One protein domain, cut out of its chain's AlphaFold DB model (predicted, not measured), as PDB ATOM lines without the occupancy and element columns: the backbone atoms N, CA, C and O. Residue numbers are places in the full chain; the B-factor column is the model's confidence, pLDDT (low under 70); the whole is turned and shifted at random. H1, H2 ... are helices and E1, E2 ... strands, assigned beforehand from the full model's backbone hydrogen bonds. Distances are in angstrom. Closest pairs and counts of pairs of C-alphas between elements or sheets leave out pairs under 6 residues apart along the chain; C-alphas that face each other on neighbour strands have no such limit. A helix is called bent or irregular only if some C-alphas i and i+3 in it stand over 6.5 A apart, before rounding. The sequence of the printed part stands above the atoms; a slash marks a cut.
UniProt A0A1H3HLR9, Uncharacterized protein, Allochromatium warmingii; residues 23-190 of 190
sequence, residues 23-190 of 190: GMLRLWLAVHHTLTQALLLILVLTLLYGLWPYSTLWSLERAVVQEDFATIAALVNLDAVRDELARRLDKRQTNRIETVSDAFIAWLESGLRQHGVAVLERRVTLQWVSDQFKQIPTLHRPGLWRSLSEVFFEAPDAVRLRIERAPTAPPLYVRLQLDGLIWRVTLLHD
ATOM      1  N   GLY A  23     -56.571  20.287  45.590       61.62
ATOM      2  CA  GLY A  23     -56.289  19.007  44.922       61.62
ATOM      3  C   GLY A  23     -56.569  19.070  43.417       61.62
ATOM      4  O   GLY A  23     -55.781  18.582  42.608       61.62
ATOM      5  N   MET A  24     -57.649  19.761  43.047       64.62
ATOM      6  CA  MET A  24     -58.097  19.916  41.664       64.62
ATOM      7  C   MET A  24     -57.132  20.770  40.827       64.62
ATOM      8  O   MET A  24     -56.851  20.416  39.690       64.62
ATOM      9  N   LEU A  25     -56.529  21.817  41.404       65.12
ATOM     10  CA  LEU A  25     -55.488  22.622  40.746       65.12
ATOM     11  C   LEU A  25     -54.199  21.835  40.448       65.12
ATOM     12  O   LEU A  25     -53.603  22.021  39.390       65.12
ATOM     13  N   ARG A  26     -53.773  20.926  41.339       67.25
ATOM     14  CA  ARG A  26     -52.581  20.087  41.102       67.25
ATOM     15  C   ARG A  26     -52.827  19.032  40.024       67.25
ATOM     16  O   ARG A  26     -51.973  18.837  39.167       67.25
ATOM     17  N   LEU A  27     -54.004  18.400  40.039       72.81
ATOM     18  CA  LEU A  27     -54.442  17.495  38.972       72.81
ATOM     19  C   LEU A  27     -54.564  18.231  37.633       72.81
ATOM     20  O   LEU A  27     -54.092  17.726  36.623       72.81
ATOM     21  N   TRP A  28     -55.114  19.447  37.627       70.38
ATOM     22  CA  TRP A  28     -55.257  20.254  36.414       70.38
ATOM     23  C   TRP A  28     -53.905  20.655  35.811       70.38
ATOM     24  O   TRP A  28     -53.719  20.527  34.605       70.38
ATOM     25  N   LEU A  29     -52.925  21.047  36.633       70.81
ATOM     26  CA  LEU A  29     -51.564  21.346  36.167       70.81
ATOM     27  C   LEU A  29     -50.830  20.099  35.651       70.81
ATOM     28  O   LEU A  29     -50.155  20.177  34.627       70.81
ATOM     29  N   ALA A  30     -50.981  18.943  36.307       71.69
ATOM     30  CA  ALA A  30     -50.384  17.685  35.849       71.69
ATOM     31  C   ALA A  30     -51.005  17.194  34.526       71.69
ATOM     32  O   ALA A  30     -50.290  16.771  33.614       71.69
ATOM     33  N   VAL A  31     -52.328  17.307  34.386       80.25
ATOM     34  CA  VAL A  31     -53.055  16.986  33.147       80.25
ATOM     35  C   VAL A  31     -52.683  17.960  32.029       80.25
ATOM     36  O   VAL A  31     -52.423  17.535  30.909       80.25
ATOM     37  N   HIS A  32     -52.574  19.256  32.321       78.88
ATOM     38  CA  HIS A  32     -52.130  20.241  31.339       78.88
ATOM     39  C   HIS A  32     -50.690  19.971  30.885       78.88
ATOM     40  O   HIS A  32     -50.398  20.035  29.694       78.88
ATOM     41  N   HIS A  33     -49.786  19.622  31.805       79.19
ATOM     42  CA  HIS A  33     -48.397  19.327  31.459       79.19
ATOM     43  C   HIS A  33     -48.281  18.083  30.568       79.19
ATOM     44  O   HIS A  33     -47.647  18.138  29.514       79.19
ATOM     45  N   THR A  34     -48.964  16.995  30.929       86.38
ATOM     46  CA  THR A  34     -49.002  15.769  30.113       86.38
ATOM     47  C   THR A  34     -49.649  16.002  28.748       86.38
ATOM     48  O   THR A  34     -49.118  15.529  27.747       86.38
ATOM     49  N   LEU A  35     -50.715  16.807  28.665       89.50
ATOM     50  CA  LEU A  35     -51.309  17.228  27.391       89.50
ATOM     51  C   LEU A  35     -50.334  18.040  26.538       89.50
ATOM     52  O   LEU A  35     -50.198  17.764  25.350       89.50
ATOM     53  N   THR A  36     -49.625  19.012  27.120       89.38
ATOM     54  CA  THR A  36     -48.630  19.798  26.373       89.38
ATOM     55  C   THR A  36     -47.468  18.940  25.881       89.38
ATOM     56  O   THR A  36     -47.025  19.113  24.750       89.38
ATOM     57  N   GLN A  37     -47.008  17.980  26.685       90.81
ATOM     58  CA  GLN A  37     -45.968  17.036  26.278       90.81
ATOM     59  C   GLN A  37     -46.458  16.103  25.170       90.81
ATOM     60  O   GLN A  37     -45.743  15.905  24.193       90.81
ATOM     61  N   ALA A  38     -47.679  15.576  25.280       92.81
ATOM     62  CA  ALA A  38     -48.284  14.755  24.237       92.81
ATOM     63  C   ALA A  38     -48.440  15.544  22.929       92.81
ATOM     64  O   ALA A  38     -48.085  15.044  21.865       92.81
ATOM     65  N   LEU A  39     -48.894  16.799  23.006       94.06
ATOM     66  CA  LEU A  39     -49.018  17.681  21.848       94.06
ATOM     67  C   LEU A  39     -47.657  17.964  21.199       94.06
ATOM     68  O   LEU A  39     -47.533  17.868  19.981       94.06
ATOM     69  N   LEU A  40     -46.630  18.272  21.997       94.56
ATOM     70  CA  LEU A  40     -45.265  18.464  21.503       94.56
ATOM     71  C   LEU A  40     -44.720  17.194  20.846       94.56
ATOM     72  O   LEU A  40     -44.101  17.270  19.791       94.56
ATOM     73  N   LEU A  41     -44.979  16.029  21.433       95.00
ATOM     74  CA  LEU A  41     -44.538  14.750  20.891       95.00
ATOM     75  C   LEU A  41     -45.230  14.438  19.556       95.00
ATOM     76  O   LEU A  41     -44.560  14.045  18.605       95.00
ATOM     77  N   ILE A  42     -46.538  14.691  19.447       94.38
ATOM     78  CA  ILE A  42     -47.287  14.577  18.185       94.38
ATOM     79  C   ILE A  42     -46.744  15.556  17.140       94.38
ATOM     80  O   ILE A  42     -46.561  15.176  15.983       94.38
ATOM     81  N   LEU A  43     -46.450  16.798  17.529       94.75
ATOM     82  CA  LEU A  43     -45.872  17.799  16.634       94.75
ATOM     83  C   LEU A  43     -44.508  17.344  16.100       94.75
ATOM     84  O   LEU A  43     -44.275  17.382  14.895       94.75
ATOM     85  N   VAL A  44     -43.626  16.864  16.979       95.12
ATOM     86  CA  VAL A  44     -42.299  16.355  16.606       95.12
ATOM     87  C   VAL A  44     -42.415  15.136  15.692       95.12
ATOM     88  O   VAL A  44     -41.735  15.087  14.670       95.12
ATOM     89  N   LEU A  45     -43.303  14.185  16.001       93.50
ATOM     90  CA  LEU A  45     -43.561  13.027  15.139       93.50
ATOM     91  C   LEU A  45     -44.080  13.445  13.761       93.50
ATOM     92  O   LEU A  45     -43.621  12.913  12.756       93.50
ATOM     93  N   THR A  46     -44.986  14.421  13.702       90.31
ATOM     94  CA  THR A  46     -45.538  14.930  12.438       90.31
ATOM     95  C   THR A  46     -44.460  15.616  11.599       90.31
ATOM     96  O   THR A  46     -44.392  15.405  10.390       90.31
ATOM     97  N   LEU A  47     -43.575  16.395  12.227       92.19
ATOM     98  CA  LEU A  47     -42.442  17.010  11.535       92.19
ATOM     99  C   LEU A  47     -41.459  15.954  11.022       92.19
ATOM    100  O   LEU A  47     -41.067  16.011   9.861       92.19
ATOM    101  N   LEU A  48     -41.096  14.966  11.845       90.38
ATOM    102  CA  LEU A  48     -40.227  13.858  11.433       90.38
ATOM    103  C   LEU A  48     -40.828  13.085  10.259       90.38
ATOM    104  O   LEU A  48     -40.126  12.795   9.294       90.38
ATOM    105  N   TYR A  49     -42.128  12.807  10.320       87.75
ATOM    106  CA  TYR A  49     -42.867  12.158   9.248       87.75
ATOM    107  C   TYR A  49     -42.823  12.966   7.948       87.75
ATOM    108  O   TYR A  49     -42.493  12.428   6.893       87.75
ATOM    109  N   GLY A  50     -43.088  14.273   8.035       85.12
ATOM    110  CA  GLY A  50     -43.046  15.180   6.891       85.12
ATOM    111  C   GLY A  50     -41.646  15.337   6.296       85.12
ATOM    112  O   GLY A  50     -41.519  15.421   5.081       85.12
ATOM    113  N   LEU A  51     -40.593  15.327   7.122       88.62
ATOM    114  CA  LEU A  51     -39.197  15.436   6.678       88.62
ATOM    115  C   LEU A  51     -38.631  14.119   6.126       88.62
ATOM    116  O   LEU A  51     -37.659  14.133   5.369       88.62
ATOM    117  N   TRP A  52     -39.214  12.975   6.476       88.75
ATOM    118  CA  TRP A  52     -38.722  11.667   6.052       88.75
ATOM    119  C   TRP A  52     -38.593  11.506   4.525       88.75
ATOM    120  O   TRP A  52     -37.491  11.164   4.076       88.75
ATOM    121  N   PRO A  53     -39.617  11.778   3.690       87.31
ATOM    122  CA  PRO A  53     -39.489  11.632   2.235       87.31
ATOM    123  C   PRO A  53     -38.377  12.519   1.655       87.31
ATOM    124  O   PRO A  53     -37.718  12.138   0.686       87.31
ATOM    125  N   TYR A  54     -38.081  13.656   2.297       86.50
ATOM    126  CA  TYR A  54     -37.003  14.549   1.876       86.50
ATOM    127  C   TYR A  54     -35.621  13.918   2.067       86.50
ATOM    128  O   TYR A  54     -34.752  14.037   1.203       86.50
ATOM    129  N   SER A  55     -35.422  13.192   3.172       87.75
ATOM    130  CA  SER A  55     -34.174  12.455   3.408       87.75
ATOM    131  C   SER A  55     -33.928  11.378   2.344       87.75
ATOM    132  O   SER A  55     -32.796  11.184   1.899       87.75
ATOM    133  N   THR A  56     -35.000  10.732   1.877       88.62
ATOM    134  CA  THR A  56     -34.951   9.701   0.831       88.62
ATOM    135  C   THR A  56     -34.549  10.316  -0.504       88.62
ATOM    136  O   THR A  56     -33.654   9.803  -1.173       88.62
ATOM    137  N   LEU A  57     -35.141  11.460  -0.854       87.06
ATOM    138  CA  LEU A  57     -34.813  12.189  -2.077       87.06
ATOM    139  C   LEU A  57     -33.346  12.644  -2.099       87.06
ATOM    140  O   LEU A  57     -32.673  12.500  -3.116       87.06
ATOM    141  N   TRP A  58     -32.822  13.111  -0.963       87.62
ATOM    142  CA  TRP A  58     -31.407  13.475  -0.846       87.62
ATOM    143  C   TRP A  58     -30.471  12.260  -0.950       87.62
ATOM    144  O   TRP A  58     -29.390  12.337  -1.539       87.62
ATOM    145  N   SER A  59     -30.863  11.115  -0.387       88.75
ATOM    146  CA  SER A  59     -30.105   9.873  -0.557       88.75
ATOM    147  C   SER A  59     -30.087   9.422  -2.017       88.75
ATOM    148  O   SER A  59     -29.040   9.004  -2.506       88.75
ATOM    149  N   LEU A  60     -31.215   9.559  -2.718       87.44
ATOM    150  CA  LEU A  60     -31.335   9.224  -4.132       87.44
ATOM    151  C   LEU A  60     -30.474  10.145  -5.002       87.44
ATOM    152  O   LEU A  60     -29.723   9.655  -5.836       87.44
ATOM    153  N   GLU A  61     -30.514  11.459  -4.769       88.38
ATOM    154  CA  GLU A  61     -29.657  12.437  -5.449       88.38
ATOM    155  C   GLU A  61     -28.174  12.063  -5.323       88.38
ATOM    156  O   GLU A  61     -27.468  11.975  -6.327       88.38
ATOM    157  N   ARG A  62     -27.706  11.780  -4.100       87.81
ATOM    158  CA  ARG A  62     -26.313  11.369  -3.873       87.81
ATOM    159  C   ARG A  62     -25.976  10.058  -4.572       87.81
ATOM    160  O   ARG A  62     -24.916   9.977  -5.183       87.81
ATOM    161  N   ALA A  63     -26.865   9.069  -4.510       89.25
ATOM    162  CA  ALA A  63     -26.655   7.783  -5.165       89.25
ATOM    163  C   ALA A  63     -26.571   7.924  -6.694       89.25
ATOM    164  O   ALA A  63     -25.719   7.303  -7.319       89.25
ATOM    165  N   VAL A  64     -27.389   8.794  -7.297       87.31
ATOM    166  CA  VAL A  64     -27.323   9.093  -8.737       87.31
ATOM    167  C   VAL A  64     -26.018   9.802  -9.099       87.31
ATOM    168  O   VAL A  64     -25.378   9.423 -10.077       87.31
ATOM    169  N   VAL A  65     -25.595  10.799  -8.314       87.00
ATOM    170  CA  VAL A  65     -24.346  11.546  -8.556       87.00
ATOM    171  C   VAL A  65     -23.106  10.661  -8.392       87.00
ATOM    172  O   VAL A  65     -22.133  10.831  -9.120       87.00
ATOM    173  N   GLN A  66     -23.131   9.718  -7.449       88.56
ATOM    174  CA  GLN A  66     -22.033   8.777  -7.197       88.56
ATOM    175  C   GLN A  66     -22.093   7.521  -8.078       88.56
ATOM    176  O   GLN A  66     -21.216   6.671  -7.965       88.56
ATOM    177  N   GLU A  67     -23.117   7.399  -8.930       86.50
ATOM    178  CA  GLU A  67     -23.397   6.200  -9.733       86.50
ATOM    179  C   GLU A  67     -23.498   4.913  -8.887       86.50
ATOM    180  O   GLU A  67     -23.202   3.809  -9.344       86.50
ATOM    181  N   ASP A  68     -23.958   5.048  -7.640       89.62
ATOM    182  CA  ASP A  68     -24.157   3.939  -6.712       89.62
ATOM    183  C   ASP A  68     -25.488   3.232  -6.998       89.62
ATOM    184  O   ASP A  68     -26.529   3.482  -6.378       89.62
ATOM    185  N   PHE A  69     -25.446   2.313  -7.960       88.44
ATOM    186  CA  PHE A  69     -26.610   1.523  -8.356       88.44
ATOM    187  C   PHE A  69     -27.166   0.637  -7.235       88.44
ATOM    188  O   PHE A  69     -28.353   0.317  -7.280       88.44
ATOM    189  N   ALA A  70     -26.371   0.267  -6.225       89.06
ATOM    190  CA  ALA A  70     -26.858  -0.533  -5.102       89.06
ATOM    191  C   ALA A  70     -27.801   0.293  -4.216       89.06
ATOM    192  O   ALA A  70     -28.898  -0.161  -3.877       89.06
ATOM    193  N   THR A  71     -27.428   1.540  -3.915       89.25
ATOM    194  CA  THR A  71     -28.301   2.466  -3.181       89.25
ATOM    195  C   THR A  71     -29.529   2.855  -4.010       89.25
ATOM    196  O   THR A  71     -30.638   2.886  -3.477       89.25
ATOM    197  N   ILE A  72     -29.380   3.084  -5.323       87.62
ATOM    198  CA  ILE A  72     -30.533   3.347  -6.205       87.62
ATOM    199  C   ILE A  72     -31.501   2.156  -6.186       87.62
ATOM    200  O   ILE A  72     -32.701   2.362  -6.037       87.62
ATOM    201  N   ALA A  73     -31.007   0.917  -6.264       88.75
ATOM    202  CA  ALA A  73     -31.843  -0.284  -6.200       88.75
ATOM    203  C   ALA A  73     -32.612  -0.415  -4.875       88.75
ATOM    204  O   ALA A  73     -33.739  -0.902  -4.862       88.75
ATOM    205  N   ALA A  74     -32.026   0.030  -3.762       89.62
ATOM    206  CA  ALA A  74     -32.689   0.013  -2.460       89.62
ATOM    207  C   ALA A  74     -33.793   1.081  -2.337       89.62
ATOM    208  O   ALA A  74     -34.786   0.868  -1.639       89.62
ATOM    209  N   LEU A  75     -33.616   2.227  -3.003       88.56
ATOM    210  CA  LEU A  75     -34.525   3.378  -2.948       88.56
ATOM    211  C   LEU A  75     -35.566   3.391  -4.073       88.56
ATOM    212  O   LEU A  75     -36.537   4.140  -4.001       88.56
ATOM    213  N   VAL A  76     -35.382   2.589  -5.117       88.94
ATOM    214  CA  VAL A  76     -36.267   2.529  -6.280       88.94
ATOM    215  C   VAL A  76     -36.827   1.122  -6.395       88.94
ATOM    216  O   VAL A  76     -36.101   0.174  -6.685       88.94
ATOM    217  N   ASN A  77     -38.140   0.984  -6.212       88.69
ATOM    218  CA  ASN A  77     -38.812  -0.284  -6.457       88.69
ATOM    219  C   ASN A  77     -39.122  -0.390  -7.957       88.69
ATOM    220  O   ASN A  77     -40.167   0.063  -8.421       88.69
ATOM    221  N   LEU A  78     -38.181  -0.954  -8.719       86.06
ATOM    222  CA  LEU A  78     -38.313  -1.086 -10.172       86.06
ATOM    223  C   LEU A  78     -39.549  -1.877 -10.595       86.06
ATOM    224  O   LEU A  78     -40.165  -1.521 -11.597       86.06
ATOM    225  N   ASP A  79     -39.909  -2.920  -9.855       85.62
ATOM    226  CA  ASP A  79     -41.067  -3.745 -10.193       85.62
ATOM    227  C   ASP A  79     -42.357  -2.945 -10.002       85.62
ATOM    228  O   ASP A  79     -43.169  -2.873 -10.918       85.62
ATOM    229  N   ALA A  80     -42.473  -2.184  -8.909       86.31
ATOM    230  CA  ALA A  80     -43.593  -1.261  -8.718       86.31
ATOM    231  C   ALA A  80     -43.651  -0.166  -9.800       86.31
ATOM    232  O   ALA A  80     -44.738   0.162 -10.279       86.31
ATOM    233  N   VAL A  81     -42.495   0.367 -10.224       84.25
ATOM    234  CA  VAL A  81     -42.410   1.337 -11.332       84.25
ATOM    235  C   VAL A  81     -42.932   0.722 -12.627       84.25
ATOM    236  O   VAL A  81     -43.765   1.333 -13.300       84.25
ATOM    237  N   ARG A  82     -42.488  -0.492 -12.968       84.19
ATOM    238  CA  ARG A  82     -42.945  -1.229 -14.156       84.19
ATOM    239  C   ARG A  82     -44.439  -1.528 -14.091       84.19
ATOM    240  O   ARG A  82     -45.128  -1.295 -15.080       84.19
ATOM    241  N   ASP A  83     -44.943  -1.958 -12.939       84.62
ATOM    242  CA  ASP A  83     -46.353  -2.283 -12.727       84.62
ATOM    243  C   ASP A  83     -47.255  -1.051 -12.813       84.62
ATOM    244  O   ASP A  83     -48.350  -1.110 -13.371       84.62
ATOM    245  N   GLU A  84     -46.836   0.086 -12.259       82.75
ATOM    246  CA  GLU A  84     -47.591   1.336 -12.360       82.75
ATOM    247  C   GLU A  84     -47.579   1.874 -13.798       82.75
ATOM    248  O   GLU A  84     -48.624   2.281 -14.313       82.75
ATOM    249  N   LEU A  85     -46.436   1.804 -14.489       79.00
ATOM    250  CA  LEU A  85     -46.341   2.131 -15.913       79.00
ATOM    251  C   LEU A  85     -47.229   1.212 -16.767       79.00
ATOM    252  O   LEU A  85     -47.947   1.703 -17.638       79.00
ATOM    253  N   ALA A  86     -47.236  -0.096 -16.494       79.94
ATOM    254  CA  ALA A  86     -48.088  -1.076 -17.166       79.94
ATOM    255  C   ALA A  86     -49.579  -0.812 -16.905       79.94
ATOM    256  O   ALA A  86     -50.377  -0.799 -17.841       79.94
ATOM    257  N   ARG A  87     -49.963  -0.515 -15.657       77.19
ATOM    258  CA  ARG A  87     -51.348  -0.155 -15.303       77.19
ATOM    259  C   ARG A  87     -51.807   1.126 -15.992       77.19
ATOM    260  O   ARG A  87     -52.954   1.206 -16.427       77.19
ATOM    261  N   ARG A  88     -50.935   2.128 -16.121       72.19
ATOM    262  CA  ARG A  88     -51.230   3.352 -16.887       72.19
ATOM    263  C   ARG A  88     -51.364   3.074 -18.384       72.19
ATOM    264  O   ARG A  88     -52.224   3.666 -19.032       72.19
ATOM    265  N   LEU A  89     -50.562   2.149 -18.913       70.38
ATOM    266  CA  LEU A  89     -50.665   1.653 -20.288       70.38
ATOM    267  C   LEU A  89     -52.052   1.074 -20.580       70.38
ATOM    268  O   LEU A  89     -52.674   1.423 -21.581       70.38
ATOM    269  N   ASP A  90     -52.516   0.202 -19.686       69.38
ATOM    270  CA  ASP A  90     -53.785  -0.507 -19.806       69.38
ATOM    271  C   ASP A  90     -54.965   0.468 -19.686       69.38
ATOM    272  O   ASP A  90     -55.820   0.550 -20.567       69.38
ATOM    273  N   LYS A  91     -54.922   1.358 -18.683       63.25
ATOM    274  CA  LYS A  91     -55.913   2.435 -18.524       63.25
ATOM    275  C   LYS A  91     -56.004   3.361 -19.737       63.25
ATOM    276  O   LYS A  91     -57.099   3.827 -20.036       63.25
ATOM    277  N   ARG A  92     -54.905   3.615 -20.458       57.62
ATOM    278  CA  ARG A  92     -54.907   4.428 -21.688       57.62
ATOM    279  C   ARG A  92     -55.670   3.758 -22.835       57.62
ATOM    280  O   ARG A  92     -56.256   4.475 -23.646       57.62
ATOM    281  N   GLN A  93     -55.691   2.422 -22.916       54.56
ATOM    282  CA  GLN A  93     -56.530   1.730 -23.906       54.56
ATOM    283  C   GLN A  93     -58.021   1.954 -23.629       54.56
ATOM    284  O   GLN A  93     -58.811   2.030 -24.567       54.56
ATOM    285  N   THR A  94     -58.399   2.102 -22.357       52.50
ATOM    286  CA  THR A  94     -59.803   2.222 -21.942       52.50
ATOM    287  C   THR A  94     -60.281   3.671 -21.785       52.50
ATOM    288  O   THR A  94     -61.440   3.951 -22.070       52.50
ATOM    289  N   ASN A  95     -59.421   4.609 -21.369       44.56
ATOM    290  CA  ASN A  95     -59.794   5.991 -21.048       44.56
ATOM    291  C   ASN A  95     -58.842   7.015 -21.686       44.56
ATOM    292  O   ASN A  95     -57.673   7.148 -21.332       44.56
ATOM    293  N   ARG A  96     -59.386   7.803 -22.614       44.66
ATOM    294  CA  ARG A  96     -58.672   8.759 -23.478       44.66
ATOM    295  C   ARG A  96     -58.471  10.152 -22.843       44.66
ATOM    296  O   ARG A  96     -58.472  11.131 -23.582       44.66
ATOM    297  N   ILE A  97     -58.398  10.268 -21.508       40.00
ATOM    298  CA  ILE A  97     -58.617  11.560 -20.810       40.00
ATOM    299  C   ILE A  97     -57.469  12.026 -19.886       40.00
ATOM    300  O   ILE A  97     -57.411  13.214 -19.595       40.00
ATOM    301  N   GLU A  98     -56.504  11.197 -19.473       42.84
ATOM    302  CA  GLU A  98     -55.394  11.712 -18.644       42.84
ATOM    303  C   GLU A  98     -54.194  12.171 -19.481       42.84
ATOM    304  O   GLU A  98     -53.607  11.408 -20.249       42.84
ATOM    305  N   THR A  99     -53.859  13.450 -19.320       46.81
ATOM    306  CA  THR A  99     -52.756  14.179 -19.945       46.81
ATOM    307  C   THR A  99     -51.418  13.588 -19.496       46.81
ATOM    308  O   THR A  99     -50.926  13.883 -18.408       46.81
ATOM    309  N   VAL A 100     -50.838  12.725 -20.327       51.75
ATOM    310  CA  VAL A 100     -49.455  12.241 -20.186       51.75
ATOM    311  C   VAL A 100     -48.595  12.969 -21.216       51.75
ATOM    312  O   VAL A 100     -49.110  13.308 -22.281       51.75
ATOM    313  N   SER A 101     -47.320  13.235 -20.917       55.12
ATOM    314  CA  SER A 101     -46.462  13.995 -21.830       55.12
ATOM    315  C   SER A 101     -46.333  13.344 -23.209       55.12
ATOM    316  O   SER A 101     -46.259  12.121 -23.358       55.12
ATOM    317  N   ASP A 102     -46.254  14.185 -24.239       57.81
ATOM    318  CA  ASP A 102     -46.059  13.740 -25.622       57.81
ATOM    319  C   ASP A 102     -44.747  12.959 -25.797       57.81
ATOM    320  O   ASP A 102     -44.659  12.066 -26.637       57.81
ATOM    321  N   ALA A 103     -43.740  13.244 -24.962       61.69
ATOM    322  CA  ALA A 103     -42.467  12.529 -24.927       61.69
ATOM    323  C   ALA A 103     -42.627  11.097 -24.399       61.69
ATOM    324  O   ALA A 103     -42.155  10.158 -25.051       61.69
ATOM    325  N   PHE A 104     -43.363  10.906 -23.294       62.28
ATOM    326  CA  PHE A 104     -43.750   9.579 -22.829       62.28
ATOM    327  C   PHE A 104     -44.527   8.846 -23.913       62.28
ATOM    328  O   PHE A 104     -44.191   7.713 -24.232       62.28
ATOM    329  N   ILE A 105     -45.520   9.495 -24.530       61.03
ATOM    330  CA  ILE A 105     -46.360   8.904 -25.580       61.03
ATOM    331  C   ILE A 105     -45.535   8.474 -26.796       61.03
ATOM    332  O   ILE A 105     -45.753   7.370 -27.290       61.03
ATOM    333  N   ALA A 106     -44.594   9.295 -27.258       64.88
ATOM    334  CA  ALA A 106     -43.732   8.984 -28.395       64.88
ATOM    335  C   ALA A 106     -42.755   7.843 -28.072       64.88
ATOM    336  O   ALA A 106     -42.588   6.911 -28.866       64.88
ATOM    337  N   TRP A 107     -42.156   7.865 -26.876       66.38
ATOM    338  CA  TRP A 107     -41.344   6.758 -26.371       66.38
ATOM    339  C   TRP A 107     -42.164   5.462 -26.311       66.38
ATOM    340  O   TRP A 107     -41.718   4.411 -26.782       66.38
ATOM    341  N   LEU A 108     -43.400   5.557 -25.825       64.94
ATOM    342  CA  LEU A 108     -44.329   4.448 -25.692       64.94
ATOM    343  C   LEU A 108     -44.759   3.901 -27.054       64.94
ATOM    344  O   LEU A 108     -44.679   2.698 -27.253       64.94
ATOM    345  N   GLU A 109     -45.167   4.745 -28.008       63.78
ATOM    346  CA  GLU A 109     -45.562   4.324 -29.360       63.78
ATOM    347  C   GLU A 109     -44.436   3.582 -30.081       63.78
ATOM    348  O   GLU A 109     -44.706   2.615 -30.798       63.78
ATOM    349  N   SER A 110     -43.181   3.980 -29.848       63.88
ATOM    350  CA  SER A 110     -42.015   3.288 -30.402       63.88
ATOM    351  C   SER A 110     -41.807   1.886 -29.805       63.88
ATOM    352  O   SER A 110     -41.376   0.977 -30.512       63.88
ATOM    353  N   GLY A 111     -42.141   1.679 -28.522       58.00
ATOM    354  CA  GLY A 111     -41.954   0.405 -27.816       58.00
ATOM    355  C   GLY A 111     -43.155  -0.549 -27.886       58.00
ATOM    356  O   GLY A 111     -42.983  -1.760 -28.055       58.00
ATOM    357  N   LEU A 112     -44.377  -0.014 -27.800       61.34
ATOM    358  CA  LEU A 112     -45.637  -0.770 -27.761       61.34
ATOM    359  C   LEU A 112     -45.956  -1.450 -29.090       61.34
ATOM    360  O   LEU A 112     -46.433  -2.582 -29.075       61.34
ATOM    361  N   ARG A 113     -45.671  -0.796 -30.230       58.75
ATOM    362  CA  ARG A 113     -45.979  -1.341 -31.566       58.75
ATOM    363  C   ARG A 113     -45.224  -2.630 -31.890       58.75
ATOM    364  O   ARG A 113     -45.632  -3.335 -32.804       58.75
ATOM    365  N   GLN A 114     -44.142  -2.937 -31.171       54.31
ATOM    366  CA  GLN A 114     -43.322  -4.116 -31.451       54.31
ATOM    367  C   GLN A 114     -43.384  -5.200 -30.361       54.31
ATOM    368  O   GLN A 114     -43.270  -6.368 -30.715       54.31
ATOM    369  N   HIS A 115     -43.548  -4.867 -29.067       55.44
ATOM    370  CA  HIS A 115     -43.341  -5.859 -27.987       55.44
ATOM    371  C   HIS A 115     -44.255  -5.749 -26.742       55.44
ATOM    372  O   HIS A 115     -44.066  -6.516 -25.796       55.44
ATOM    373  N   GLY A 116     -45.249  -4.850 -26.707       64.88
ATOM    374  CA  GLY A 116     -46.198  -4.754 -25.581       64.88
ATOM    375  C   GLY A 116     -45.559  -4.471 -24.203       64.88
ATOM    376  O   GLY A 116     -44.494  -3.861 -24.113       64.88
ATOM    377  N   VAL A 117     -46.216  -4.918 -23.119       65.69
ATOM    378  CA  VAL A 117     -45.805  -4.689 -21.710       65.69
ATOM    379  C   VAL A 117     -44.421  -5.289 -21.400       65.69
ATOM    380  O   VAL A 117     -43.666  -4.727 -20.614       65.69
ATOM    381  N   ALA A 118     -44.014  -6.351 -22.103       67.88
ATOM    382  CA  ALA A 118     -42.708  -7.001 -21.938       67.88
ATOM    383  C   ALA A 118     -41.504  -6.110 -22.322       67.88
ATOM    384  O   ALA A 118     -40.350  -6.455 -22.054       67.88
ATOM    385  N   VAL A 119     -41.734  -4.957 -22.966       74.88
ATOM    386  CA  VAL A 119     -40.677  -3.970 -23.235       74.88
ATOM    387  C   VAL A 119     -40.315  -3.158 -21.984       74.88
ATOM    388  O   VAL A 119     -39.182  -2.683 -21.886       74.88
ATOM    389  N   LEU A 120     -41.240  -3.025 -21.022       73.81
ATOM    390  CA  LEU A 120     -41.013  -2.292 -19.771       73.81
ATOM    391  C   LEU A 120     -39.926  -2.971 -18.937       73.81
ATOM    392  O   LEU A 120     -39.030  -2.291 -18.452       73.81
ATOM    393  N   GLU A 121     -39.919  -4.301 -18.862       73.38
ATOM    394  CA  GLU A 121     -38.878  -5.051 -18.146       73.38
ATOM    395  C   GLU A 121     -37.476  -4.815 -18.723       73.38
ATOM    396  O   GLU A 121     -36.500  -4.705 -17.980       73.38
ATOM    397  N   ARG A 122     -37.373  -4.685 -20.052       73.12
ATOM    398  CA  ARG A 122     -36.094  -4.490 -20.751       73.12
ATOM    399  C   ARG A 122     -35.623  -3.039 -20.787       73.12
ATOM    400  O   ARG A 122     -34.418  -2.811 -20.847       73.12
ATOM    401  N   ARG A 123     -36.537  -2.063 -20.788       75.81
ATOM    402  CA  ARG A 123     -36.184  -0.635 -20.894       75.81
ATOM    403  C   ARG A 123     -36.199   0.115 -19.568       75.81
ATOM    404  O   ARG A 123     -35.410   1.039 -19.411       75.81
ATOM    405  N   VAL A 124     -37.053  -0.273 -18.623       80.75
ATOM    406  CA  VAL A 124     -37.101   0.323 -17.283       80.75
ATOM    407  C   VAL A 124     -36.086  -0.411 -16.413       80.75
ATOM    408  O   VAL A 124     -36.380  -1.436 -15.794       80.75
ATOM    409  N   THR A 125     -34.854   0.089 -16.432       85.12
ATOM    410  CA  THR A 125     -33.719  -0.409 -15.644       85.12
ATOM    411  C   THR A 125     -33.265   0.651 -14.640       85.12
ATOM    412  O   THR A 125     -33.646   1.817 -14.744       85.12
ATOM    413  N   LEU A 126     -32.411   0.276 -13.678       85.06
ATOM    414  CA  LEU A 126     -31.802   1.245 -12.750       85.06
ATOM    415  C   LEU A 126     -31.025   2.334 -13.496       85.06
ATOM    416  O   LEU A 126     -31.030   3.490 -13.082       85.06
ATOM    417  N   GLN A 127     -30.390   1.967 -14.613       83.75
ATOM    418  CA  GLN A 127     -29.690   2.910 -15.474       83.75
ATOM    419  C   GLN A 127     -30.661   3.913 -16.098       83.75
ATOM    420  O   GLN A 127     -30.417   5.107 -15.996       83.75
ATOM    421  N   TRP A 128     -31.793   3.457 -16.648       85.62
ATOM    422  CA  TRP A 128     -32.813   4.369 -17.174       85.62
ATOM    423  C   TRP A 128     -33.318   5.338 -16.098       85.62
ATOM    424  O   TRP A 128     -33.439   6.529 -16.366       85.62
ATOM    425  N   VAL A 129     -33.553   4.858 -14.869       84.94
ATOM    426  CA  VAL A 129     -33.944   5.726 -13.746       84.94
ATOM    427  C   VAL A 129     -32.851   6.757 -13.461       84.94
ATOM    428  O   VAL A 129     -33.142   7.948 -13.406       84.94
ATOM    429  N   SER A 130     -31.594   6.323 -13.340       85.50
ATOM    430  CA  SER A 130     -30.448   7.220 -13.141       85.50
ATOM    431  C   SER A 130     -30.355   8.277 -14.248       85.50
ATOM    432  O   SER A 130     -30.213   9.463 -13.954       85.50
ATOM    433  N   ASP A 131     -30.542   7.882 -15.508       84.00
ATOM    434  CA  ASP A 131     -30.505   8.779 -16.664       84.00
ATOM    435  C   ASP A 131     -31.617   9.837 -16.615       84.00
ATOM    436  O   ASP A 131     -31.367  10.998 -16.936       84.00
ATOM    437  N   GLN A 132     -32.827   9.486 -16.160       83.06
ATOM    438  CA  GLN A 132     -33.908  10.463 -15.959       83.06
ATOM    439  C   GLN A 132     -33.542  11.509 -14.896       83.06
ATOM    440  O   GLN A 132     -33.784  12.700 -15.098       83.06
ATOM    441  N   PHE A 133     -32.918  11.096 -13.789       82.25
ATOM    442  CA  PHE A 133     -32.449  12.035 -12.765       82.25
ATOM    443  C   PHE A 133     -31.265  12.880 -13.256       82.25
ATOM    444  O   PHE A 133     -31.210  14.074 -12.970       82.25
ATOM    445  N   LYS A 134     -30.350  12.315 -14.055       83.19
ATOM    446  CA  LYS A 134     -29.217  13.042 -14.660       83.19
ATOM    447  C   LYS A 134     -29.648  14.138 -15.639       83.19
ATOM    448  O   LYS A 134     -28.904  15.095 -15.833       83.19
ATOM    449  N   GLN A 135     -30.846  14.044 -16.216       79.75
ATOM    450  CA  GLN A 135     -31.423  15.109 -17.045       79.75
ATOM    451  C   GLN A 135     -31.844  16.350 -16.238       79.75
ATOM    452  O   GLN A 135     -32.187  17.368 -16.835       79.75
ATOM    453  N   ILE A 136     -31.826  16.293 -14.902       80.44
ATOM    454  CA  ILE A 136     -32.095  17.449 -14.045       80.44
ATOM    455  C   ILE A 136     -30.826  18.321 -14.005       80.44
ATOM    456  O   ILE A 136     -29.809  17.914 -13.437       80.44
ATOM    457  N   PRO A 137     -30.845  19.546 -14.555       72.00
ATOM    458  CA  PRO A 137     -29.648  20.368 -14.718       72.00
ATOM    459  C   PRO A 137     -29.065  20.819 -13.379       72.00
ATOM    460  O   PRO A 137     -27.859  21.028 -13.266       72.00
ATOM    461  N   THR A 138     -29.896  20.949 -12.343       72.19
ATOM    462  CA  THR A 138     -29.437  21.363 -11.015       72.19
ATOM    463  C   THR A 138     -28.876  20.215 -10.185       72.19
ATOM    464  O   THR A 138     -28.354  20.495  -9.109       72.19
ATOM    465  N   LEU A 139     -28.914  18.962 -10.664       73.56
ATOM    466  CA  LEU A 139     -28.497  17.781  -9.894       73.56
ATOM    467  C   LEU A 139     -27.056  17.894  -9.361       73.56
ATOM    468  O   LEU A 139     -26.755  17.418  -8.277       73.56
ATOM    469  N   HIS A 140     -26.165  18.566 -10.098       64.50
ATOM    470  CA  HIS A 140     -24.760  18.711  -9.703       64.50
ATOM    471  C   HIS A 140     -24.498  19.948  -8.829       64.50
ATOM    472  O   HIS A 140     -23.543  19.941  -8.054       64.50
ATOM    473  N   ARG A 141     -25.306  21.014  -8.967       59.78
ATOM    474  CA  ARG A 141     -25.307  22.257  -8.164       59.78
ATOM    475  C   ARG A 141     -26.428  23.174  -8.673       59.78
ATOM    476  O   ARG A 141     -26.479  23.413  -9.878       59.78
ATOM    477  N   PRO A 142     -27.285  23.763  -7.819       59.59
ATOM    478  CA  PRO A 142     -27.337  23.725  -6.349       59.59
ATOM    479  C   PRO A 142     -28.183  22.575  -5.755       59.59
ATOM    480  O   PRO A 142     -28.670  22.693  -4.634       59.59
ATOM    481  N   GLY A 143     -28.340  21.472  -6.486       69.88
ATOM    482  CA  GLY A 143     -29.023  20.255  -6.053       69.88
ATOM    483  C   GLY A 143     -30.449  20.122  -6.591       69.88
ATOM    484  O   GLY A 143     -31.032  21.069  -7.137       69.88
ATOM    485  N   LEU A 144     -31.027  18.933  -6.430       77.75
ATOM    486  CA  LEU A 144     -32.369  18.574  -6.909       77.75
ATOM    487  C   LEU A 144     -33.466  19.485  -6.322       77.75
ATOM    488  O   LEU A 144     -34.444  19.800  -6.997       77.75
ATOM    489  N   TRP A 145     -33.252  20.011  -5.113       79.31
ATOM    490  CA  TRP A 145     -34.173  20.906  -4.400       79.31
ATOM    491  C   TRP A 145     -34.565  22.170  -5.158       79.31
ATOM    492  O   TRP A 145     -35.679  22.652  -4.995       79.31
ATOM    493  N   ARG A 146     -33.675  22.721  -5.990       81.25
ATOM    494  CA  ARG A 146     -33.983  23.946  -6.744       81.25
ATOM    495  C   ARG A 146     -34.891  23.689  -7.944       81.25
ATOM    496  O   ARG A 146     -35.573  24.605  -8.389       81.25
ATOM    497  N   SER A 147     -34.879  22.459  -8.445       83.38
ATOM    498  CA  SER A 147     -35.778  22.000  -9.498       83.38
ATOM    499  C   SER A 147     -37.102  21.483  -8.942       83.38
ATOM    500  O   SER A 147     -38.037  21.291  -9.707       83.38
ATOM    501  N   LEU A 148     -37.213  21.258  -7.632       85.25
ATOM    502  CA  LEU A 148     -38.451  20.804  -7.015       85.25
ATOM    503  C   LEU A 148     -39.467  21.952  -6.985       85.25
ATOM    504  O   LEU A 148     -39.311  22.903  -6.222       85.25
ATOM    505  N   SER A 149     -40.494  21.870  -7.831       84.06
ATOM    506  CA  SER A 149     -41.550  22.884  -7.907       84.06
ATOM    507  C   SER A 149     -42.733  22.559  -7.004       84.06
ATOM    508  O   SER A 149     -43.333  23.469  -6.437       84.06
ATOM    509  N   GLU A 150     -43.051  21.275  -6.826       86.38
ATOM    510  CA  GLU A 150     -44.226  20.846  -6.069       86.38
ATOM    511  C   GLU A 150     -43.965  19.554  -5.290       86.38
ATOM    512  O   GLU A 150     -43.333  18.620  -5.793       86.38
ATOM    513  N   VAL A 151     -44.491  19.498  -4.064       88.81
ATOM    514  CA  VAL A 151     -44.554  18.295  -3.226       88.81
ATOM    515  C   VAL A 151     -45.976  18.164  -2.713       88.81
ATOM    516  O   VAL A 151     -46.482  19.074  -2.057       88.81
ATOM    517  N   PHE A 152     -46.618  17.035  -2.990       89.06
ATOM    518  CA  PHE A 152     -47.999  16.792  -2.605       89.06
ATOM    519  C   PHE A 152     -48.161  15.396  -2.005       89.06
ATOM    520  O   PHE A 152     -47.771  14.404  -2.616       89.06
ATOM    521  N   PHE A 153     -48.760  15.302  -0.820       88.25
ATOM    522  CA  PHE A 153     -49.129  14.019  -0.224       88.25
ATOM    523  C   PHE A 153     -50.456  13.559  -0.831       88.25
ATOM    524  O   PHE A 153     -51.505  14.131  -0.550       88.25
ATOM    525  N   GLU A 154     -50.409  12.532  -1.678       86.25
ATOM    526  CA  GLU A 154     -51.611  11.929  -2.264       86.25
ATOM    527  C   GLU A 154     -52.343  11.029  -1.269       86.25
ATOM    528  O   GLU A 154     -53.568  10.930  -1.288       86.25
ATOM    529  N   ALA A 155     -51.576  10.367  -0.411       88.56
ATOM    530  CA  ALA A 155     -52.041   9.514   0.667       88.56
ATOM    531  C   ALA A 155     -51.026   9.601   1.818       88.56
ATOM    532  O   ALA A 155     -49.922  10.117   1.610       88.56
ATOM    533  N   PRO A 156     -51.342   9.098   3.026       86.44
ATOM    534  CA  PRO A 156     -50.357   9.026   4.098       86.44
ATOM    535  C   PRO A 156     -49.083   8.329   3.614       86.44
ATOM    536  O   PRO A 156     -47.997   8.872   3.762       86.44
ATOM    537  N   ASP A 157     -49.214   7.207   2.921       90.19
ATOM    538  CA  ASP A 157     -48.120   6.398   2.397       90.19
ATOM    539  C   ASP A 157     -47.648   6.805   0.992       90.19
ATOM    540  O   ASP A 157     -46.798   6.115   0.444       90.19
ATOM    541  N   ALA A 158     -48.151   7.889   0.384       90.31
ATOM    542  CA  ALA A 158     -47.800   8.258  -0.991       90.31
ATOM    543  C   ALA A 158     -47.558   9.763  -1.168       90.31
ATOM    544  O   ALA A 158     -48.446  10.590  -0.953       90.31
ATOM    545  N   VAL A 159     -46.367  10.113  -1.655       92.00
ATOM    546  CA  VAL A 159     -45.939  11.487  -1.940       92.00
ATOM    547  C   VAL A 159     -45.632  11.632  -3.421       92.00
ATOM    548  O   VAL A 159     -44.845  10.876  -3.985       92.00
ATOM    549  N   ARG A 160     -46.216  12.645  -4.048       90.94
ATOM    550  CA  ARG A 160     -45.906  13.083  -5.403       90.94
ATOM    551  C   ARG A 160     -44.952  14.263  -5.360       90.94
ATOM    552  O   ARG A 160     -45.151  15.209  -4.603       90.94
ATOM    553  N   LEU A 161     -43.949  14.217  -6.217       90.31
ATOM    554  CA  LEU A 161     -42.979  15.273  -6.439       90.31
ATOM    555  C   LEU A 161     -43.058  15.702  -7.900       90.31
ATOM    556  O   LEU A 161     -43.161  14.853  -8.790       90.31
ATOM    557  N   ARG A 162     -42.961  17.004  -8.145       89.94
ATOM    558  CA  ARG A 162     -42.806  17.582  -9.478       89.94
ATOM    559  C   ARG A 162     -41.450  18.267  -9.566       89.94
ATOM    560  O   ARG A 162     -41.154  19.166  -8.779       89.94
ATOM    561  N   ILE A 163     -40.634  17.826 -10.515       87.19
ATOM    562  CA  ILE A 163     -39.262  18.293 -10.697       87.19
ATOM    563  C   ILE A 163     -39.125  18.927 -12.081       87.19
ATOM    564  O   ILE A 163     -39.262  18.269 -13.109       87.19
ATOM    565  N   GLU A 164     -38.809  20.212 -12.120       85.31
ATOM    566  CA  GLU A 164     -38.552  20.953 -13.348       85.31
ATOM    567  C   GLU A 164     -37.179  20.577 -13.920       85.31
ATOM    568  O   GLU A 164     -36.140  20.746 -13.271       85.31
ATOM    569  N   ARG A 165     -37.161  20.070 -15.158       76.56
ATOM    570  CA  ARG A 165     -35.917  19.712 -15.859       76.56
ATOM    571  C   ARG A 165     -35.368  20.867 -16.683       76.56
ATOM    572  O   ARG A 165     -34.191  21.162 -16.597       76.56
ATOM    573  N   ALA A 166     -36.180  21.561 -17.465       72.62
ATOM    574  CA  ALA A 166     -35.732  22.730 -18.220       72.62
ATOM    575  C   ALA A 166     -36.937  23.621 -18.543       72.62
ATOM    576  O   ALA A 166     -38.053  23.111 -18.547       72.62
ATOM    577  N   PRO A 167     -36.742  24.909 -18.886       67.56
ATOM    578  CA  PRO A 167     -37.850  25.809 -19.230       67.56
ATOM    579  C   PRO A 167     -38.745  25.294 -20.367       67.56
ATOM    580  O   PRO A 167     -39.896  25.695 -20.480       67.56
ATOM    581  N   THR A 168     -38.204  24.425 -21.224       69.50
ATOM    582  CA  THR A 168     -38.871  23.859 -22.401       69.50
ATOM    583  C   THR A 168     -39.058  22.341 -22.332       69.50
ATOM    584  O   THR A 168     -39.630  21.770 -23.257       69.50
ATOM    585  N   ALA A 169     -38.578  21.676 -21.275       71.62
ATOM    586  CA  ALA A 169     -38.721  20.229 -21.113       71.62
ATOM    587  C   ALA A 169     -39.912  19.906 -20.201       71.62
ATOM    588  O   ALA A 169     -40.147  20.641 -19.240       71.62
ATOM    589  N   PRO A 170     -40.638  18.799 -20.447       77.44
ATOM    590  CA  PRO A 170     -41.720  18.391 -19.565       77.44
ATOM    591  C   PRO A 170     -41.190  18.095 -18.147       77.44
ATOM    592  O   PRO A 170     -40.089  17.530 -18.005       77.44
ATOM    593  N   PRO A 171     -41.930  18.496 -17.094       82.50
ATOM    594  CA  PRO A 171     -41.530  18.269 -15.714       82.50
ATOM    595  C   PRO A 171     -41.531  16.774 -15.397       82.50
ATOM    596  O   PRO A 171     -42.383  16.026 -15.852       82.50
ATOM    597  N   LEU A 172     -40.576  16.334 -14.588       84.88
ATOM    598  CA  LEU A 172     -40.486  14.958 -14.126       84.88
ATOM    599  C   LEU A 172     -41.377  14.779 -12.893       84.88
ATOM    600  O   LEU A 172     -41.136  15.378 -11.842       84.88
ATOM    601  N   TYR A 173     -42.391  13.936 -13.017       87.19
ATOM    602  CA  TYR A 173     -43.237  13.494 -11.922       87.19
ATOM    603  C   TYR A 173     -42.653  12.234 -11.287       87.19
ATOM    604  O   TYR A 173     -42.472  11.201 -11.938       87.19
ATOM    605  N   VAL A 174     -42.389  12.316  -9.986       89.56
ATOM    606  CA  VAL A 174     -41.880  11.202  -9.182       89.56
ATOM    607  C   VAL A 174     -42.896  10.883  -8.102       89.56
ATOM    608  O   VAL A 174     -43.353  11.782  -7.399       89.56
ATOM    609  N   ARG A 175     -43.235   9.607  -7.931       90.56
ATOM    610  CA  ARG A 175     -44.019   9.154  -6.780       90.56
ATOM    611  C   ARG A 175     -43.135   8.358  -5.841       90.56
ATOM    612  O   ARG A 175     -42.513   7.377  -6.247       90.56
ATOM    613  N   LEU A 176     -43.107   8.791  -4.592       91.69
ATOM    614  CA  LEU A 176     -42.562   8.059  -3.465       91.69
ATOM    615  C   LEU A 176     -43.713   7.353  -2.758       91.69
ATOM    616  O   LEU A 176     -44.741   7.970  -2.485       91.69
ATOM    617  N   GLN A 177     -43.530   6.084  -2.430       92.44
ATOM    618  CA  GLN A 177     -44.461   5.326  -1.612       92.44
ATOM    619  C   GLN A 177     -43.735   4.743  -0.405       92.44
ATOM    620  O   GLN A 177     -42.587   4.309  -0.519       92.44
ATOM    621  N   LEU A 178     -44.381   4.769   0.755       90.88
ATOM    622  CA  LEU A 178     -43.857   4.196   1.981       90.88
ATOM    623  C   LEU A 178     -44.046   2.676   1.935       90.88
ATOM    624  O   LEU A 178     -45.159   2.174   2.054       90.88
ATOM    625  N   ASP A 179     -42.943   1.956   1.762       87.00
ATOM    626  CA  ASP A 179     -42.893   0.498   1.798       87.00
ATOM    627  C   ASP A 179     -42.255   0.059   3.124       87.00
ATOM    628  O   ASP A 179     -41.046   0.201   3.356       87.00
ATOM    629  N   GLY A 180     -43.102  -0.373   4.060       86.31
ATOM    630  CA  GLY A 180     -42.724  -0.615   5.450       86.31
ATOM    631  C   GLY A 180     -42.342   0.679   6.177       86.31
ATOM    632  O   GLY A 180     -43.207   1.417   6.639       86.31
ATOM    633  N   LEU A 181     -41.038   0.939   6.304       85.44
ATOM    634  CA  LEU A 181     -40.474   2.139   6.948       85.44
ATOM    635  C   LEU A 181     -39.577   2.953   6.003       85.44
ATOM    636  O   LEU A 181     -38.908   3.890   6.434       85.44
ATOM    637  N   ILE A 182     -39.515   2.578   4.726       87.12
ATOM    638  CA  ILE A 182     -38.618   3.197   3.752       87.12
ATOM    639  C   ILE A 182     -39.466   3.767   2.624       87.12
ATOM    640  O   ILE A 182     -40.290   3.068   2.041       87.12
ATOM    641  N   TRP A 183     -39.249   5.037   2.294       90.19
ATOM    642  CA  TRP A 183     -39.841   5.610   1.094       90.19
ATOM    643  C   TRP A 183     -39.092   5.099  -0.125       90.19
ATOM    644  O   TRP A 183     -37.864   5.159  -0.181       90.19
ATOM    645  N   ARG A 184     -39.837   4.602  -1.105       91.81
ATOM    646  CA  ARG A 184     -39.290   4.091  -2.355       91.81
ATOM    647  C   ARG A 184     -39.938   4.780  -3.535       91.81
ATOM    648  O   ARG A 184     -41.132   5.062  -3.512       91.81
ATOM    649  N   VAL A 185     -39.166   5.030  -4.583       89.88
ATOM    650  CA  VAL A 185     -39.711   5.513  -5.851       89.88
ATOM    651  C   VAL A 185     -40.479   4.370  -6.506       89.88
ATOM    652  O   VAL A 185     -39.897   3.325  -6.797       89.88
ATOM    653  N   THR A 186     -41.777   4.574  -6.721       89.19
ATOM    654  CA  THR A 186     -42.690   3.593  -7.331       89.19
ATOM    655  C   THR A 186     -43.288   4.074  -8.644       89.19
ATOM    656  O   THR A 186     -43.939   3.301  -9.335       89.19
ATOM    657  N   LEU A 187     -43.065   5.332  -9.026       85.00
ATOM    658  CA  LEU A 187     -43.460   5.846 -10.332       85.00
ATOM    659  C   LEU A 187     -42.524   6.964 -10.770       85.00
ATOM    660  O   LEU A 187     -42.171   7.838  -9.976       85.00
ATOM    661  N   LEU A 188     -42.187   6.943 -12.055       82.81
ATOM    662  CA  LEU A 188     -41.414   7.975 -12.718       82.81
ATOM    663  C   LEU A 188     -41.995   8.210 -14.115       82.81
ATOM    664  O   LEU A 188     -42.070   7.267 -14.904       82.81
ATOM    665  N   HIS A 189     -42.424   9.435 -14.411       79.38
ATOM    666  CA  HIS A 189     -42.856   9.824 -15.753       79.38
ATOM    667  C   HIS A 189     -42.662  11.319 -15.982       79.38
ATOM    668  O   HIS A 189     -42.547  12.085 -15.030       79.38
ATOM    669  N   ASP A 190     -42.648  11.731 -17.239       69.00
ATOM    670  CA  ASP A 190     -42.614  13.124 -17.663       69.00
ATOM    671  C   ASP A 190     -43.969  13.664 -18.118       69.00
ATOM    672  O   ASP A 190     -44.891  12.851 -18.387       69.00
TER     673      ASP A 190
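AT A GLANCE: This is residues 23 to 190 of the 190 residues of an uncharacterized protein of Allochromatium warmingii (UniProt A0A1H3HLR9). A strongly twisted slab of four antiparallel strands has helices packed on both faces near its edge strand E4, with H1b and H2 on one face and H3 on the other, and residues 23 to 48 of the long helix H1 stick out of this body as a lone arm. H6 packs on H1b and H2, while at the end of the body away from the arm H5 packs on H3, with H4 near H5. The printed part has 168 residues with seven named helices followed by four named strands, in the sheet order E1 E2 E3 E4, and its class is mixed, helices and strands. The whole is loose, with a radius of gyration of the C-alphas of 20.7 A, and spans 81 by 40 by 31 A, the arm making the length.

IN THESE COORDINATES: The sheet holds E1, residues 148 to 155, E2, residues 158 to 163, E3, residues 172 to 179 and 21.6 A long, and E4, residues 182 to 189 and 21.0 A long. C-alpha 189, where E4 ends, is at (-42.856, 9.824, -15.753). H1, residues 23 to 65, was assigned as one helix by its hydrogen bonds but is bent, with C-alphas 50 and 53 6.8 A apart. Its arm H1a, residues 23 to 50, runs 40.5 A from C-alpha 23 at (-56.289, 19.007, 44.922), and its arm H1b, residues 53 to 65, measures 18.6 A. H2 is residues 69 to 75, H3 residues 78 to 94 with a length of 24.7 A, and H4 residues 102 to 115 with a length of 19.9 A. H5 is residues 118 to 123, H6 residues 126 to 134, and H7 residues 137 to 140, irregular, with C-alphas 137 and 140 7.2 A apart.

HOW THE PARTS SIT: The strands form a meander, each the antiparallel neighbour of the one before. Across the hairpin of E1 and E2, N 152 and O 160 are 2.8 A apart, within hydrogen-bond range; across E2 and E3, N 161 and O 174 are 2.8 A apart; across E3 and E4, N 175 and O 187 are 2.9 A apart. H1b is on the sheet at a height of 7.8 A, and its closest C-alphas to E4 are those of Pro 53 and Trp 183, 6.1 A apart. H2 is on the same face, over none of the strands. H3 is on the opposite face at a height of 10.3 A, over E4, and runs slantwise to the strands at 39 degrees to E4 on the local plane. H1b and H2, a helical hairpin, touch at a shallow tilt of 12 degrees, opposite ways, closest at the C-alphas of Ala 63 and Thr 71, 5.9 A. H6 touches H1b, about perpendicular at 82 degrees, closest at the C-alphas of Ser 130 and Val 64, 5.7 A; only residues 61 to 65 of H1b take part. H6 only grazes the sheet, with residues 129 to 133. H7 and H1b only just touch, with 3 pairs of C-alphas within 8 A, the closest those of Leu 139 and Glu 61, 7.0 A. H5 touches H3 at a steep tilt of 50 degrees, closest at the C-alphas of Leu 120 and Arg 82, 6.0 A, with residues 82 to 86 of H3 alone. H4 is close to H5 but not clearly touching, and H3 and H4 are apart. Every O i to N i+4 pair is within hydrogen-bond range in H1a, H1b, H2 and H6, against 12 of 13 in H3, 8 of 10 in H4 and 1 of 2 in H5; H7 is too short for such a pair.

THE WHOLE: The C-alphas of Gly 23 and Gln 114, the two farthest apart, are 80.8 A from each other. Without residues 23 to 48, which stand free, the body spans 39 by 34 by 29 A. The printed part has no cut, and no link is long. The mean pLDDT of the printed part is 79.1; it is under 70 in 40 residues, among them residues 90 to 118.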